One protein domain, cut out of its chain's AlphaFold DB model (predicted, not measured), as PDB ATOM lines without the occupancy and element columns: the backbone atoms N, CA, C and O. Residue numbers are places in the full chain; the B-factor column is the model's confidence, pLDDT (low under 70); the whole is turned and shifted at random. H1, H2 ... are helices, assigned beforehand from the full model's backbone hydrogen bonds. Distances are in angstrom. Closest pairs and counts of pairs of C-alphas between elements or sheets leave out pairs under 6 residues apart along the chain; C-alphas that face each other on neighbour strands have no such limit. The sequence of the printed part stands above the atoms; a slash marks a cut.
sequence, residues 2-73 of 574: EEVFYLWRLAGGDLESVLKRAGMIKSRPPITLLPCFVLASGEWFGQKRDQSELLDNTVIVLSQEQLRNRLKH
ATOM      1  N   GLU A   2       3.391  11.874  -5.423       88.81
ATOM      2  CA  GLU A   2       3.887  13.217  -5.062       88.81
ATOM      3  C   GLU A   2       4.490  13.985  -6.249       88.81
ATOM      4  O   GLU A   2       4.130  15.136  -6.470       88.81
ATOM      5  N   GLU A   3       5.310  13.335  -7.079       91.81
ATOM      6  CA  GLU A   3       5.896  13.933  -8.293       91.81
ATOM      7  C   GLU A   3       4.841  14.438  -9.280       91.81
ATOM      8  O   GLU A   3       4.921  15.558  -9.778       91.81
ATOM      9  N   VAL A   4       3.810  13.624  -9.527       91.56
ATOM     10  CA  VAL A   4       2.704  13.983 -10.422       91.56
ATOM     11  C   VAL A   4       1.948  15.185  -9.867       91.56
ATOM     12  O   VAL A   4       1.615  16.094 -10.623       91.56
ATOM     13  N   PHE A   5       1.700  15.221  -8.555       93.31
ATOM     14  CA  PHE A   5       1.049  16.359  -7.911       93.31
ATOM     15  C   PHE A   5       1.913  17.627  -7.969       93.31
ATOM     16  O   PHE A   5       1.401  18.707  -8.262       93.31
ATOM     17  N   TYR A   6       3.223  17.503  -7.756       94.75
ATOM     18  CA  TYR A   6       4.167  18.611  -7.870       94.75
ATOM     19  C   TYR A   6       4.184  19.201  -9.286       94.75
ATOM     20  O   TYR A   6       3.960  20.400  -9.462       94.75
ATOM     21  N   LEU A   7       4.347  18.357 -10.309       94.81
ATOM     22  CA  LEU A   7       4.316  18.790 -11.706       94.81
ATOM     23  C   LEU A   7       2.943  19.344 -12.107       94.81
ATOM     24  O   LEU A   7       2.866  20.311 -12.864       94.81
ATOM     25  N   TRP A   8       1.851  18.783 -11.578       95.94
ATOM     26  CA  TRP A   8       0.499  19.304 -11.790       95.94
ATOM     27  C   TRP A   8       0.358  20.740 -11.275       95.94
ATOM     28  O   TRP A   8      -0.185  21.584 -11.987       95.94
ATOM     29  N   ARG A   9       0.904  21.048 -10.089       94.62
ATOM     30  CA  ARG A   9       0.939  22.422  -9.560       94.62
ATOM     31  C   ARG A   9       1.750  23.352 -10.460       94.62
ATOM     32  O   ARG A   9       1.275  24.436 -10.785       94.62
ATOM     33  N   LEU A  10       2.928  22.919 -10.917       94.31
ATOM     34  CA  LEU A  10       3.749  23.704 -11.852       94.31
ATOM     35  C   LEU A  10       3.042  23.959 -13.193       94.31
ATOM     36  O   LEU A  10       3.192  25.025 -13.783       94.31
ATOM     37  N   ALA A  11       2.220  23.015 -13.656       94.44
ATOM     38  CA  ALA A  11       1.433  23.158 -14.877       94.44
ATOM     39  C   ALA A  11       0.221  24.109 -14.743       94.44
ATOM     40  O   ALA A  11      -0.488  24.304 -15.732       94.44
ATOM     41  N   GLY A  12       0.001  24.714 -13.567       93.44
ATOM     42  CA  GLY A  12      -1.110  25.630 -13.283       93.44
ATOM     43  C   GLY A  12      -2.202  25.045 -12.380       93.44
ATOM     44  O   GLY A  12      -3.241  25.675 -12.189       93.44
ATOM     45  N   GLY A  13      -1.986  23.851 -11.826       93.50
ATOM     46  CA  GLY A  13      -2.902  23.219 -10.889       93.50
ATOM     47  C   GLY A  13      -3.022  23.980  -9.567       93.50
ATOM     48  O   GLY A  13      -2.036  24.184  -8.859       93.50
ATOM     49  N   ASP A  14      -4.249  24.347  -9.205       92.06
ATOM     50  CA  ASP A  14      -4.577  25.036  -7.955       92.06
ATOM     51  C   ASP A  14      -5.538  24.179  -7.120       92.06
ATOM     52  O   ASP A  14      -6.734  24.072  -7.418       92.06
ATOM     53  N   LEU A  15      -4.993  23.540  -6.081       89.31
ATOM     54  CA  LEU A  15      -5.758  22.672  -5.189       89.31
ATOM     55  C   LEU A  15      -6.826  23.463  -4.426       89.31
ATOM     56  O   LEU A  15      -7.953  22.990  -4.313       89.31
ATOM     57  N   GLU A  16      -6.511  24.664  -3.944       86.81
ATOM     58  CA  GLU A  16      -7.442  25.461  -3.146       86.81
ATOM     59  C   GLU A  16      -8.654  25.871  -3.990       86.81
ATOM     60  O   GLU A  16      -9.799  25.707  -3.566       86.81
ATOM     61  N   SER A  17      -8.425  26.312  -5.230       88.69
ATOM     62  CA  SER A  17      -9.507  26.611  -6.173       88.69
ATOM     63  C   SER A  17     -10.348  25.382  -6.523       88.69
ATOM     64  O   SER A  17     -11.569  25.486  -6.672       88.69
ATOM     65  N   VAL A  18      -9.730  24.205  -6.660       89.62
ATOM     66  CA  VAL A  18     -10.463  22.949  -6.888       89.62
ATOM     67  C   VAL A  18     -11.330  22.595  -5.680       89.62
ATOM     68  O   VAL A  18     -12.522  22.335  -5.852       89.62
ATOM     69  N   LEU A  19     -10.779  22.658  -4.469       86.44
ATOM     70  CA  LEU A  19     -11.496  22.358  -3.229       86.44
ATOM     71  C   LEU A  19     -12.625  23.365  -2.950       86.44
ATOM     72  O   LEU A  19     -13.708  22.961  -2.531       86.44
ATOM     73  N   LYS A  20     -12.425  24.658  -3.240       84.19
ATOM     74  CA  LYS A  20     -13.480  25.686  -3.173       84.19
ATOM     75  C   LYS A  20     -14.630  25.381  -4.132       84.19
ATOM     76  O   LYS A  20     -15.787  25.416  -3.724       84.19
ATOM     77  N   ARG A  21     -14.333  25.035  -5.393       87.00
ATOM     78  CA  ARG A  21     -15.360  24.667  -6.393       87.00
ATOM     79  C   ARG A  21     -16.114  23.394  -6.025       87.00
ATOM     80  O   ARG A  21     -17.307  23.307  -6.291       87.00
ATOM     81  N   ALA A  22     -15.434  22.439  -5.400       83.94
ATOM     82  CA  ALA A  22     -16.055  21.231  -4.872       83.94
ATOM     83  C   ALA A  22     -16.838  21.471  -3.567       83.94
ATOM     84  O   ALA A  22     -17.447  20.547  -3.040       83.94
ATOM     85  N   GLY A  23     -16.841  22.700  -3.036       79.38
ATOM     86  CA  GLY A  23     -17.552  23.050  -1.810       79.38
ATOM     87  C   GLY A  23     -16.894  22.532  -0.528       79.38
ATOM     88  O   GLY A  23     -17.533  22.589   0.518       79.38
ATOM     89  N   MET A  24     -15.643  22.066  -0.594       76.81
ATOM     90  CA  MET A  24     -14.888  21.547   0.556       76.81
ATOM     91  C   MET A  24     -14.315  22.675   1.409       76.81
ATOM     92  O   MET A  24     -14.328  22.612   2.632       76.81
ATOM     93  N   ILE A  25     -13.841  23.742   0.761       73.19
ATOM     94  CA  ILE A  25     -13.401  24.960   1.443       73.19
ATOM     95  C   ILE A  25     -14.550  25.961   1.375       73.19
ATOM     96  O   ILE A  25     -14.807  26.563   0.330       73.19
ATOM     97  N   LYS A  26     -15.250  26.141   2.497       65.75
ATOM     98  CA  LYS A  26     -16.322  27.133   2.641       65.75
ATOM     99  C   LYS A  26     -15.822  28.290   3.497       65.75
ATOM    100  O   LYS A  26     -15.504  28.100   4.667       65.75
ATOM    101  N   SER A  27     -15.810  29.511   2.962       58.59
ATOM    102  CA  SER A  27     -15.652  30.691   3.817       58.59
ATOM    103  C   SER A  27     -16.962  30.915   4.578       58.59
ATOM    104  O   SER A  27     -17.934  31.402   3.994       58.59
ATOM    105  N   ARG A  28     -17.028  30.549   5.865       57.22
ATOM    106  CA  ARG A  28     -18.167  30.948   6.707       57.22
ATOM    107  C   ARG A  28     -18.158  32.483   6.824       57.22
ATOM    108  O   ARG A  28     -17.112  33.043   7.166       57.22
ATOM    109  N   PRO A  29     -19.258  33.191   6.502       58.31
ATOM    110  CA  PRO A  29     -19.279  34.641   6.623       58.31
ATOM    111  C   PRO A  29     -19.055  35.045   8.094       58.31
ATOM    112  O   PRO A  29     -19.548  34.360   8.990       58.31
ATOM    113  N   PRO A  30     -18.341  36.149   8.386       55.31
ATOM    114  CA  PRO A  30     -18.021  36.541   9.764       55.31
ATOM    115  C   PRO A  30     -19.245  36.660  10.684       55.31
ATOM    116  O   PRO A  30     -19.135  36.415  11.878       55.31
ATOM    117  N   ILE A  31     -20.416  36.974  10.119       60.81
ATOM    118  CA  ILE A  31     -21.691  37.088  10.840       60.81
ATOM    119  C   ILE A  31     -22.201  35.758  11.422       60.81
ATOM    120  O   ILE A  31     -23.058  35.765  12.298       60.81
ATOM    121  N   THR A  32     -21.686  34.618  10.948       58.47
ATOM    122  CA  THR A  32     -22.040  33.282  11.454       58.47
ATOM    123  C   THR A  32     -21.028  32.731  12.462       58.47
ATOM    124  O   THR A  32     -21.160  31.584  12.876       58.47
ATOM    125  N   LEU A  33     -20.005  33.510  12.833       62.94
ATOM    126  CA  LEU A  33     -19.002  33.141  13.834       62.94
ATOM    127  C   LEU A  33     -19.232  33.950  15.112       62.94
ATOM    128  O   LEU A  33     -19.558  35.136  15.055       62.94
ATOM    129  N   LEU A  34     -19.030  33.322  16.272       65.00
ATOM    130  CA  LEU A  34     -19.013  34.039  17.546       65.00
ATOM    131  C   LEU A  34     -17.815  35.010  17.541       65.00
ATOM    132  O   LEU A  34     -16.681  34.533  17.423       65.00
ATOM    133  N   PRO A  35     -18.028  36.338  17.643       62.81
ATOM    134  CA  PRO A  35     -16.941  37.310  17.595       62.81
ATOM    135  C   PRO A  35     -15.949  37.054  18.729       62.81
ATOM    136  O   PRO A  35     -16.353  36.806  19.865       62.81
ATOM    137  N   CYS A  36     -14.653  37.118  18.418       69.31
ATOM    138  CA  CYS A  36     -13.622  36.987  19.436       69.31
ATOM    139  C   CYS A  36     -13.540  38.264  20.274       69.31
ATOM    140  O   CYS A  36     -13.322  39.344  19.725       69.31
ATOM    141  N   PHE A  37     -13.664  38.138  21.591       76.06
ATOM    142  CA  PHE A  37     -13.421  39.227  22.529       76.06
ATOM    143  C   PHE A  37     -12.469  38.785  23.638       76.06
ATOM    144  O   PHE A  37     -12.416  37.617  24.027       76.06
ATOM    145  N   VAL A  38     -11.697  39.758  24.113       72.81
ATOM    146  CA  VAL A  38     -10.686  39.583  25.152       72.81
ATOM    147  C   VAL A  38     -11.203  40.251  26.410       72.81
ATOM    148  O   VAL A  38     -11.532  41.439  26.395       72.81
ATOM    149  N   LEU A  39     -11.306  39.487  27.490       78.44
ATOM    150  CA  LEU A  39     -11.627  40.040  28.796       78.44
ATOM    151  C   LEU A  39     -10.433  40.841  29.326       78.44
ATOM    152  O   LEU A  39      -9.286  40.584  28.970       78.44
ATOM    153  N   ALA A  40     -10.680  41.777  30.242       71.69
ATOM    154  CA  ALA A  40      -9.607  42.532  30.900       71.69
ATOM    155  C   ALA A  40      -8.611  41.632  31.670       71.69
ATOM    156  O   ALA A  40      -7.496  42.058  31.953       71.69
ATOM    157  N   SER A  41      -8.995  40.384  31.973       78.62
ATOM    158  CA  SER A  41      -8.136  39.334  32.540       78.62
ATOM    159  C   SER A  41      -7.150  38.715  31.538       78.62
ATOM    160  O   SER A  41      -6.286  37.942  31.944       78.62
ATOM    161  N   GLY A  42      -7.269  39.022  30.241       60.72
ATOM    162  CA  GLY A  42      -6.491  38.413  29.158       60.72
ATOM    163  C   GLY A  42      -7.093  37.122  28.590       60.72
ATOM    164  O   GLY A  42      -6.574  36.598  27.605       60.72
ATOM    165  N   GLU A  43      -8.193  36.616  29.158       74.69
ATOM    166  CA  GLU A  43      -8.910  35.454  28.617       74.69
ATOM    167  C   GLU A  43      -9.622  35.780  27.302       74.69
ATOM    168  O   GLU A  43     -10.279  36.814  27.160       74.69
ATOM    169  N   TRP A  44      -9.511  34.860  26.346       66.00
ATOM    170  CA  TRP A  44     -10.107  34.952  25.015       66.00
ATOM    171  C   TRP A  44     -11.354  34.072  24.905       66.00
ATOM    172  O   TRP A  44     -11.289  32.873  25.168       66.00
ATOM    173  N   PHE A  45     -12.457  34.647  24.424       70.88
ATOM    174  CA  PHE A  45     -13.704  33.938  24.119       70.88
ATOM    175  C   PHE A  45     -14.116  34.185  22.664       70.88
ATOM    176  O   PHE A  45     -13.997  35.306  22.179       70.88
ATOM    177  N   GLY A  46     -14.603  33.153  21.968       71.06
ATOM    178  CA  GLY A  46     -15.068  33.225  20.575       71.06
ATOM    179  C   GLY A  46     -14.677  31.997  19.746       71.06
ATOM    180  O   GLY A  46     -13.905  31.153  20.201       71.06
ATOM    181  N   GLN A  47     -15.206  31.884  18.524       63.50
ATOM    182  CA  GLN A  47     -14.770  30.858  17.567       63.50
ATOM    183  C   GLN A  47     -13.685  31.435  16.654       63.50
ATOM    184  O   GLN A  47     -13.881  32.472  16.018       63.50
ATOM    185  N   LYS A  48     -12.538  30.748  16.546       57.84
ATOM    186  CA  LYS A  48     -11.544  31.056  15.502       57.84
ATOM    187  C   LYS A  48     -12.194  30.877  14.122       57.84
ATOM    188  O   LYS A  48     -13.164  30.135  13.991       57.84
ATOM    189  N   ARG A  49     -11.662  31.551  13.091       54.69
ATOM    190  CA  ARG A  49     -12.038  31.282  11.692       54.69
ATOM    191  C   ARG A  49     -11.754  29.815  11.401       54.69
ATOM    192  O   ARG A  49     -10.617  29.449  11.129       54.69
ATOM    193  N   ASP A  50     -12.785  29.002  11.500       50.16
ATOM    194  CA  ASP A  50     -12.682  27.589  11.228       50.16
ATOM    195  C   ASP A  50     -12.770  27.388   9.714       50.16
ATOM    196  O   ASP A  50     -13.842  27.506   9.115       50.16
ATOM    197  N   GLN A  51     -11.617  27.192   9.074       52.50
ATOM    198  CA  GLN A  51     -11.553  26.725   7.685       52.50
ATOM    199  C   GLN A  51     -11.632  25.192   7.603       52.50
ATOM    200  O   GLN A  51     -11.538  24.630   6.515       52.50
ATOM    201  N   SER A  52     -11.787  24.510   8.738       54.38
ATOM    202  CA  SER A  52     -11.460  23.102   8.912       54.38
ATOM    203  C   SER A  52     -12.517  22.377   9.743       54.38
ATOM    204  O   SER A  52     -12.267  21.970  10.870       54.38
ATOM    205  N   GLU A  53     -13.668  22.100   9.138       45.19
ATOM    206  CA  GLU A  53     -14.500  20.980   9.583       45.19
ATOM    207  C   GLU A  53     -14.759  20.040   8.410       45.19
ATOM    208  O   GLU A  53     -15.670  20.258   7.614       45.19
ATOM    209  N   LEU A  54     -13.914  19.009   8.307       46.03
ATOM    210  CA  LEU A  54     -14.253  17.585   8.466       46.03
ATOM    211  C   LEU A  54     -13.227  16.718   7.721       46.03
ATOM    212  O   LEU A  54     -12.796  17.043   6.617       46.03
ATOM    213  N   LEU A  55     -12.876  15.577   8.323       50.00
ATOM    214  CA  LEU A  55     -12.473  14.386   7.574       50.00
ATOM    215  C   LEU A  55     -13.637  14.033   6.641       50.00
ATOM    216  O   LEU A  55     -14.560  13.309   7.008       50.00
ATOM    217  N   ASP A  56     -13.627  14.645   5.467       62.16
ATOM    218  CA  ASP A  56     -14.577  14.412   4.401       62.16
ATOM    219  C   ASP A  56     -13.940  13.409   3.434       62.16
ATOM    220  O   ASP A  56     -12.914  13.680   2.808       62.16
ATOM    221  N   ASN A  57     -14.537  12.220   3.342       72.12
ATOM    222  CA  ASN A  57     -14.070  11.139   2.472       72.12
ATOM    223  C   ASN A  57     -14.395  11.392   0.986       72.12
ATOM    224  O   ASN A  57     -14.222  10.497   0.156       72.12
ATOM    225  N   THR A  58     -14.899  12.580   0.636       78.06
ATOM    226  CA  THR A  58     -15.160  12.974  -0.746       78.06
ATOM    227  C   THR A  58     -13.864  12.974  -1.550       78.06
ATOM    228  O   THR A  58     -12.947  13.765  -1.329       78.06
ATOM    229  N   VAL A  59     -13.805  12.083  -2.537       83.69
ATOM    230  CA  VAL A  59     -12.689  12.004  -3.479       83.69
ATOM    231  C   VAL A  59     -12.920  13.003  -4.603       83.69
ATOM    232  O   VAL A  59     -13.879  12.891  -5.365       83.69
ATOM    233  N   ILE A  60     -12.007  13.964  -4.737       85.88
ATOM    234  CA  ILE A  60     -12.027  14.938  -5.829       85.88
ATOM    235  C   ILE A  60     -10.964  14.565  -6.850       85.88
ATOM    236  O   ILE A  60      -9.773  14.500  -6.547       85.88
ATOM    237  N   VAL A  61     -11.402  14.339  -8.086       89.38
ATOM    238  CA  VAL A  61     -10.501  14.029  -9.195       89.38
ATOM    239  C   VAL A  61      -9.862  15.319  -9.702       89.38
ATOM    240  O   VAL A  61     -10.546  16.226 -10.175       89.38
ATOM    241  N   LEU A  62      -8.533  15.394  -9.630       91.62
ATOM    242  CA  LEU A  62      -7.765  16.503 -10.194       91.62
ATOM    243  C   LEU A  62      -7.572  16.287 -11.702       91.62
ATOM    244  O   LEU A  62      -7.018  15.269 -12.120       91.62
ATOM    245  N   SER A  63      -8.005  17.246 -12.529       92.12
ATOM    246  CA  SER A  63      -7.785  17.176 -13.982       92.12
ATOM    247  C   SER A  63      -6.294  17.245 -14.312       92.12
ATOM    248  O   SER A  63      -5.606  18.181 -13.909       92.12
ATOM    249  N   GLN A  64      -5.806  16.280 -15.090       92.44
ATOM    250  CA  GLN A  64      -4.411  16.208 -15.545       92.44
ATOM    251  C   GLN A  64      -4.205  16.794 -16.950       92.44
ATOM    252  O   GLN A  64      -3.113  16.676 -17.500       92.44
ATOM    253  N   GLU A  65      -5.230  17.392 -17.561       93.75
ATOM    254  CA  GLU A  65      -5.197  17.823 -18.964       93.75
ATOM    255  C   GLU A  65      -4.074  18.831 -19.246       93.75
ATOM    256  O   GLU A  65      -3.296  18.647 -20.179       93.75
ATOM    257  N   GLN A  66      -3.924  19.855 -18.399       92.50
ATOM    258  CA  GLN A  66      -2.858  20.856 -18.540       92.50
ATOM    259  C   GLN A  66      -1.464  20.236 -18.424       92.50
ATOM    260  O   GLN A  66      -0.591  20.532 -19.238       92.50
ATOM    261  N   LEU A  67      -1.265  19.339 -17.455       93.69
ATOM    262  CA  LEU A  67       0.003  18.639 -17.275       93.69
ATOM    263  C   LEU A  67       0.325  17.747 -18.482       93.69
ATOM    264  O   LEU A  67       1.431  17.807 -19.011       93.69
ATOM    265  N   ARG A  68      -0.655  16.975 -18.971       92.50
ATOM    266  CA  ARG A  68      -0.513  16.156 -20.187       92.50
ATOM    267  C   ARG A  68      -0.168  17.019 -21.397       92.50
ATOM    268  O   ARG A  68       0.727  16.666 -22.154       92.50
ATOM    269  N   ASN A  69      -0.817  18.172 -21.545       92.06
ATOM    270  CA  ASN A  69      -0.536  19.119 -22.621       92.06
ATOM    271  C   ASN A  69       0.871  19.723 -22.540       92.06
ATOM    272  O   ASN A  69       1.469  19.963 -23.585       92.06
ATOM    273  N   ARG A  70       1.399  19.964 -21.332       89.88
ATOM    274  CA  ARG A  70       2.775  20.444 -21.120       89.88
ATOM    275  C   ARG A  70       3.814  19.370 -21.436       89.88
ATOM    276  O   ARG A  70       4.816  19.683 -22.058       89.88
ATOM    277  N   LEU A  71       3.553  18.120 -21.057       89.00
ATOM    278  CA  LEU A  71       4.497  17.013 -21.243       89.00
ATOM    279  C   LEU A  71       4.384  16.315 -22.609       89.00
ATOM    280  O   LEU A  71       5.207  15.463 -22.916       89.00
ATOM    281  N   LYS A  72       3.407  16.668 -23.457       88.94
ATOM    282  CA  LYS A  72       3.161  15.984 -24.744       88.94
ATOM    283  C   LYS A  72       4.341  16.013 -25.726       88.94
ATOM    284  O   LYS A  72       4.356  15.225 -26.664       88.94
ATOM    285  N   HIS A  73       5.263  16.959 -25.556       81.12
ATOM    286  CA  HIS A  73       6.443  17.130 -26.407       81.12
ATOM    287  C   HIS A  73       7.701  16.468 -25.836       81.12
ATOM    288  O   HIS A  73       8.703  16.367 -26.540       81.12
TER     289      HIS A  73
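This is residues 2 to 73 of the 574 residues of the protein "TBCK" of Sepia pharaonis (UniProt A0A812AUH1). With little regular structure, this is a long, thin loop with three short helices towards one end; residues 22 to 64 run out to a tip near Ala 40 and fold back. The printed part has 72 residues, with helices H1, H2 and H3 in that order, no named strand, and only 23 residues in named elements, class all helix. It is extended, a rod of 65 by 22 by 20 A, with a radius of gyration of the C-alphas of 18.9 A.

Begin at H1, residues 2 to 10: it only just touches H3, residues 65 to 71, with 3 pairs of C-alphas within 8 A, the closest those of Trp 8 and Leu 67 at 5.5 A. Their lines are about perpendicular, at 84 degrees. A tight link leads to H2, residues 15 to 21, only just apart from H1 at 8.0 A; H2 and H3 are apart. In the three helices every O i to N i+4 pair is within hydrogen-bond range. Near the tip, residues 37 to 38 pair antiparallel with residues 44 to 45.

Find C-alpha 2 at (3.887, 13.217, -5.062); from there H1 runs 12.5 A. H2 spans 9.9 A, and H3 10.0 A to C-alpha 71 at (4.497, 17.013, -21.243).

The C-alphas of Ala 40 and His 73, the two farthest apart, are 64.7 A apart. The printed part has no cut; the link from H2 to H3 is long, 43 residues. Look for pLDDT under 70 at residues 26 to 36, 42, 44 and 47 to 56.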